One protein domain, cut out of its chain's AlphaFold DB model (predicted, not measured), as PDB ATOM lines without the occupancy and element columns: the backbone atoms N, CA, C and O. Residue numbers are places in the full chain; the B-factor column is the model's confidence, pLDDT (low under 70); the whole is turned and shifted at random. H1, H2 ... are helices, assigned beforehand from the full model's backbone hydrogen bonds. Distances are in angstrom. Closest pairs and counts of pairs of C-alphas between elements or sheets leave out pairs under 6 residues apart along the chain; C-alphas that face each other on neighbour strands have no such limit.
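This is residues 31 to 76 of the 323 residues of the protein "AGBL2" of Cricetulus griseus (UniProt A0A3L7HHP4). Two long helices, H1 and then H2, make an open V, close to an L, with the four-residue link between them at its corner and their far ends spread widely. The two arms have little contact beyond that corner. The printed part has 46 residues, with two named helices and no named strand, and its class is all helix. It is extended, with a radius of gyration of the C-alphas of 15.8 A, and only just flat, spanning 45 by 30 by 8 A.

H1, residues 31 to 49, is followed by a tight link of 4 residues and then by H2, residues 54 to 76. The helices are close but not clearly touching, with 1 pair of C-alphas within 8 A: those of Asp 47 and Lys 55, 7.7 A apart. Their lines are about perpendicular, at 76 degrees. In H1 and H2 every O i to N i+4 pair is within hydrogen-bond range.

H1 begins with C-alpha 31 at (-33.143, -47.783, 17.831) and is 27.2 A long. H2 is 33.0 A long and ends with C-alpha 76 at (-19.963, -29.104, -22.028).

The C-alphas of Ile 31 and Asn 76 are the two farthest apart, 45.9 A. The printed part has no cut, and no printed residue is under 70 in pLDDT.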
ATOM      1  N   ILE A  31     -34.218 -46.948  17.276       93.44
ATOM      2  CA  ILE A  31     -33.143 -47.783  17.831       93.44
ATOM      3  C   ILE A  31     -32.574 -48.721  16.754       93.44
ATOM      4  O   ILE A  31     -31.380 -49.006  16.759       93.44
ATOM      5  N   GLU A  32     -33.404 -49.190  15.823       94.75
ATOM      6  CA  GLU A  32     -32.974 -50.044  14.712       94.75
ATOM      7  C   GLU A  32     -32.058 -49.298  13.741       94.75
ATOM      8  O   GLU A  32     -31.043 -49.852  13.330       94.75
ATOM      9  N   ASP A  33     -32.348 -48.026  13.453       92.25
ATOM     10  CA  ASP A  33     -31.487 -47.182  12.614       92.25
ATOM     11  C   ASP A  33     -30.120 -46.937  13.267       92.25
ATOM     12  O   ASP A  33     -29.088 -46.949  12.601       92.25
ATOM     13  N   LEU A  34     -30.085 -46.745  14.589       92.44
ATOM     14  CA  LEU A  34     -28.821 -46.582  15.316       92.44
ATOM     15  C   LEU A  34     -28.026 -47.893  15.384       92.44
ATOM     16  O   LEU A  34     -26.796 -47.876  15.319       92.44
ATOM     17  N   LYS A  35     -28.711 -49.039  15.478       95.94
ATOM     18  CA  LYS A  35     -28.070 -50.358  15.387       95.94
ATOM     19  C   LYS A  35     -27.495 -50.606  13.996       95.94
ATOM     20  O   LYS A  35     -26.370 -51.088  13.905       95.94
ATOM     21  N   SER A  36     -28.233 -50.272  12.936       95.12
ATOM     22  CA  SER A  36     -27.728 -50.430  11.569       95.12
ATOM     23  C   SER A  36     -26.558 -49.487  11.293       95.12
ATOM     24  O   SER A  36     -25.575 -49.912  10.695       95.12
ATOM     25  N   LEU A  37     -26.594 -48.253  11.811       93.19
ATOM     26  CA  LEU A  37     -25.449 -47.341  11.765       93.19
ATOM     27  C   LEU A  37     -24.211 -47.979  12.409       93.19
ATOM     28  O   LEU A  37     -23.146 -47.994  11.799       93.19
ATOM     29  N   GLY A  38     -24.362 -48.556  13.605       95.00
ATOM     30  CA  GLY A  38     -23.280 -49.284  14.270       95.00
ATOM     31  C   GLY A  38     -22.748 -50.449  13.433       95.00
ATOM     32  O   GLY A  38     -21.536 -50.603  13.313       95.00
ATOM     33  N   TYR A  39     -23.637 -51.218  12.799       96.94
ATOM     34  CA  TYR A  39     -23.256 -52.308  11.898       96.94
ATOM     35  C   TYR A  39     -22.401 -51.811  10.725       96.94
ATOM     36  O   TYR A  39     -21.322 -52.350  10.492       96.94
ATOM     37  N   HIS A  40     -22.829 -50.752  10.034       95.44
ATOM     38  CA  HIS A  40     -22.075 -50.188   8.910       95.44
ATOM     39  C   HIS A  40     -20.715 -49.628   9.331       95.44
ATOM     40  O   HIS A  40     -19.741 -49.762   8.595       95.44
ATOM     41  N   VAL A  41     -20.624 -49.037  10.525       95.44
ATOM     42  CA  VAL A  41     -19.337 -48.579  11.064       95.44
ATOM     43  C   VAL A  41     -18.405 -49.762  11.319       95.44
ATOM     44  O   VAL A  41     -17.241 -49.697  10.940       95.44
ATOM     45  N   CYS A  42     -18.899 -50.853  11.910       95.69
ATOM     46  CA  CYS A  42     -18.097 -52.064  12.096       95.69
ATOM     47  C   CYS A  42     -17.629 -52.658  10.762       95.69
ATOM     48  O   CYS A  42     -16.458 -52.999  10.646       95.69
ATOM     49  N   ASP A  43     -18.509 -52.729   9.763       93.75
ATOM     50  CA  ASP A  43     -18.188 -53.220   8.416       93.75
ATOM     51  C   ASP A  43     -17.103 -52.360   7.746       93.75
ATOM     52  O   ASP A  43     -16.097 -52.868   7.263       93.75
ATOM     53  N   THR A  44     -17.221 -51.033   7.858       91.56
ATOM     54  CA  THR A  44     -16.209 -50.086   7.355       91.56
ATOM     55  C   THR A  44     -14.857 -50.261   8.057       91.56
ATOM     56  O   THR A  44     -13.808 -50.153   7.426       91.56
ATOM     57  N   ILE A  45     -14.853 -50.530   9.369       92.19
ATOM     58  CA  ILE A  45     -13.616 -50.797  10.120       92.19
ATOM     59  C   ILE A  45     -12.989 -52.122   9.677       92.19
ATOM     60  O   ILE A  45     -11.767 -52.200   9.574       92.19
ATOM     61  N   LEU A  46     -13.796 -53.150   9.404       92.69
ATOM     62  CA  LEU A  46     -13.296 -54.422   8.882       92.69
ATOM     63  C   LEU A  46     -12.648 -54.235   7.509       92.69
ATOM     64  O   LEU A  46     -11.532 -54.708   7.315       92.69
ATOM     65  N   ASP A  47     -13.280 -53.467   6.622       90.12
ATOM     66  CA  ASP A  47     -12.719 -53.120   5.312       90.12
ATOM     67  C   ASP A  47     -11.428 -52.304   5.427       90.12
ATOM     68  O   ASP A  47     -10.493 -52.495   4.654       90.12
ATOM     69  N   PHE A  48     -11.335 -51.422   6.425       87.38
ATOM     70  CA  PHE A  48     -10.101 -50.688   6.712       87.38
ATOM     71  C   PHE A  48      -8.967 -51.598   7.211       87.38
ATOM     72  O   PHE A  48      -7.793 -51.315   6.968       87.38
ATOM     73  N   CYS A  49      -9.301 -52.670   7.929       89.88
ATOM     74  CA  CYS A  49      -8.338 -53.647   8.432       89.88
ATOM     75  C   CYS A  49      -8.001 -54.755   7.421       89.88
ATOM     76  O   CYS A  49      -7.127 -55.574   7.717       89.88
ATOM     77  N   ASP A  50      -8.670 -54.798   6.266       90.25
ATOM     78  CA  ASP A  50      -8.418 -55.801   5.238       90.25
ATOM     79  C   ASP A  50      -7.030 -55.574   4.603       90.25
ATOM     80  O   ASP A  50      -6.735 -54.471   4.125       90.25
ATOM     81  N   PRO A  51      -6.130 -56.578   4.604       89.75
ATOM     82  CA  PRO A  51      -4.875 -56.477   3.867       89.75
ATOM     83  C   PRO A  51      -5.081 -56.388   2.347       89.75
ATOM     84  O   PRO A  51      -4.195 -55.880   1.653       89.75
ATOM     85  N   ASP A  52      -6.210 -56.875   1.823       93.12
ATOM     86  CA  ASP A  52      -6.546 -56.771   0.408       93.12
ATOM     87  C   ASP A  52      -7.007 -55.349   0.052       93.12
ATOM     88  O   ASP A  52      -8.037 -54.844   0.500       93.12
ATOM     89  N   GLN A  53      -6.250 -54.691  -0.826       87.56
ATOM     90  CA  GLN A  53      -6.562 -53.339  -1.291       87.56
ATOM     91  C   GLN A  53      -7.521 -53.306  -2.487       87.56
ATOM     92  O   GLN A  53      -7.722 -52.234  -3.065       87.56
ATOM     93  N   THR A  54      -8.129 -54.428  -2.875       92.81
ATOM     94  CA  THR A  54      -9.044 -54.488  -4.025       92.81
ATOM     95  C   THR A  54     -10.238 -53.548  -3.845       92.81
ATOM     96  O   THR A  54     -10.492 -52.718  -4.720       92.81
ATOM     97  N   LYS A  55     -10.902 -53.569  -2.677       88.31
ATOM     98  CA  LYS A  55     -12.013 -52.645  -2.365       88.31
ATOM     99  C   LYS A  55     -11.578 -51.177  -2.411       88.31
ATOM    100  O   LYS A  55     -12.274 -50.337  -2.975       88.31
ATOM    101  N   TYR A  56     -10.401 -50.878  -1.858       87.38
ATOM    102  CA  TYR A  56      -9.822 -49.532  -1.885       87.38
ATOM    103  C   TYR A  56      -9.562 -49.058  -3.319       87.38
ATOM    104  O   TYR A  56      -9.935 -47.946  -3.683       87.38
ATOM    105  N   THR A  57      -8.955 -49.913  -4.140       91.56
ATOM    106  CA  THR A  57      -8.608 -49.601  -5.532       91.56
ATOM    107  C   THR A  57      -9.859 -49.383  -6.373       91.56
ATOM    108  O   THR A  57      -9.918 -48.432  -7.149       91.56
ATOM    109  N   GLN A  58     -10.881 -50.215  -6.175       94.06
ATOM    110  CA  GLN A  58     -12.165 -50.078  -6.853       94.06
ATOM    111  C   GLN A  58     -12.866 -48.767  -6.483       94.06
ATOM    112  O   GLN A  58     -13.286 -48.032  -7.372       94.06
ATOM    113  N   CYS A  59     -12.942 -48.442  -5.190       89.00
ATOM    114  CA  CYS A  59     -13.530 -47.186  -4.722       89.00
ATOM    115  C   CYS A  59     -12.779 -45.970  -5.284       89.00
ATOM    116  O   CYS A  59     -13.389 -44.999  -5.733       89.00
ATOM    117  N   LEU A  60     -11.446 -46.043  -5.315       90.31
ATOM    118  CA  LEU A  60     -10.617 -44.993  -5.885       90.31
ATOM    119  C   LEU A  60     -10.912 -44.813  -7.375       90.31
ATOM    120  O   LEU A  60     -11.104 -43.682  -7.803       90.31
ATOM    121  N   GLN A  61     -11.003 -45.903  -8.140       94.44
ATOM    122  CA  GLN A  61     -11.332 -45.874  -9.565       94.44
ATOM    123  C   GLN A  61     -12.724 -45.281  -9.833       94.44
ATOM    124  O   GLN A  61     -12.850 -44.399 -10.678       94.44
ATOM    125  N   GLU A  62     -13.743 -45.692  -9.073       93.88
ATOM    126  CA  GLU A  62     -15.098 -45.133  -9.176       93.88
ATOM    127  C   GLU A  62     -15.094 -43.618  -8.926       93.88
ATOM    128  O   GLU A  62     -15.704 -42.850  -9.671       93.88
ATOM    129  N   LEU A  63     -14.337 -43.163  -7.923       90.75
ATOM    130  CA  LEU A  63     -14.184 -41.738  -7.645       90.75
ATOM    131  C   LEU A  63     -13.501 -40.993  -8.803       90.75
ATOM    132  O   LEU A  63     -13.925 -39.882  -9.133       90.75
ATOM    133  N   LYS A  64     -12.477 -41.588  -9.437       89.75
ATOM    134  CA  LYS A  64     -11.829 -41.001 -10.627       89.75
ATOM    135  C   LYS A  64     -12.848 -40.789 -11.744       89.75
ATOM    136  O   LYS A  64     -12.917 -39.701 -12.312       89.75
ATOM    137  N   GLU A  65     -13.653 -41.807 -12.024       94.44
ATOM    138  CA  GLU A  65     -14.650 -41.776 -13.095       94.44
ATOM    139  C   GLU A  65     -15.746 -40.740 -12.828       94.44
ATOM    140  O   GLU A  65     -16.104 -39.974 -13.725       94.44
ATOM    141  N   LEU A  66     -16.244 -40.654 -11.591       92.50
ATOM    142  CA  LEU A  66     -17.235 -39.644 -11.209       92.50
ATOM    143  C   LEU A  66     -16.694 -38.218 -11.364       92.50
ATOM    144  O   LEU A  66     -17.407 -37.333 -11.841       92.50
ATOM    145  N   LEU A  67     -15.431 -37.995 -10.998       89.50
ATOM    146  CA  LEU A  67     -14.790 -36.690 -11.127       89.50
ATOM    147  C   LEU A  67     -14.599 -36.308 -12.601       89.50
ATOM    148  O   LEU A  67     -14.950 -35.196 -12.994       89.50
ATOM    149  N   GLN A  68     -14.128 -37.239 -13.435       88.88
ATOM    150  CA  GLN A  68     -14.003 -37.031 -14.883       88.88
ATOM    151  C   GLN A  68     -15.350 -36.687 -15.531       88.88
ATOM    152  O   GLN A  68     -15.442 -35.756 -16.332       88.88
ATOM    153  N   GLN A  69     -16.421 -37.388 -15.145       90.00
ATOM    154  CA  GLN A  69     -17.769 -37.105 -15.642       90.00
ATOM    155  C   GLN A  69     -18.244 -35.697 -15.271       90.00
ATOM    156  O   GLN A  69     -18.845 -35.017 -16.108       90.00
ATOM    157  N   GLU A  70     -17.973 -35.232 -14.048       87.62
ATOM    158  CA  GLU A  70     -18.367 -33.881 -13.642       87.62
ATOM    159  C   GLU A  70     -17.540 -32.814 -14.376       87.62
ATOM    160  O   GLU A  70     -18.122 -31.837 -14.842       87.62
ATOM    161  N   ILE A  71     -16.233 -33.027 -14.596       90.25
ATOM    162  CA  ILE A  71     -15.408 -32.132 -15.432       90.25
ATOM    163  C   ILE A  71     -15.989 -32.036 -16.844       90.25
ATOM    164  O   ILE A  71     -16.227 -30.933 -17.339       90.25
ATOM    165  N   HIS A  72     -16.276 -33.173 -17.482       82.94
ATOM    166  CA  HIS A  72     -16.823 -33.196 -18.842       82.94
ATOM    167  C   HIS A  72     -18.177 -32.487 -18.917       82.94
ATOM    168  O   HIS A  72     -18.445 -31.735 -19.852       82.94
ATOM    169  N   LYS A  73     -19.032 -32.679 -17.912       88.25
ATOM    170  CA  LYS A  73     -20.329 -32.007 -17.825       88.25
ATOM    171  C   LYS A  73     -20.183 -30.497 -17.639       88.25
ATOM    172  O   LYS A  73     -20.899 -29.745 -18.295       88.25
ATOM    173  N   LYS A  74     -19.270 -30.040 -16.776       84.94
ATOM    174  CA  LYS A  74     -18.990 -28.606 -16.598       84.94
ATOM    175  C   LYS A  74     -18.454 -28.017 -17.899       84.94
ATOM    176  O   LYS A  74     -18.994 -27.019 -18.355       84.94
ATOM    177  N   PHE A  75     -17.493 -28.675 -18.545       80.31
ATOM    178  CA  PHE A  75     -16.930 -28.229 -19.820       80.31
ATOM    179  C   PHE A  75     -17.990 -28.128 -20.927       80.31
ATOM    180  O   PHE A  75     -18.076 -27.108 -21.603       80.31
ATOM    181  N   ASN A  76     -18.863 -29.131 -21.058       76.81
ATOM    182  CA  ASN A  76     -19.963 -29.104 -22.028       76.81
ATOM    183  C   ASN A  76     -20.978 -27.985 -21.746       76.81
ATOM    184  O   ASN A  76     -21.520 -27.405 -22.683       76.81
TER     185      ASN A  76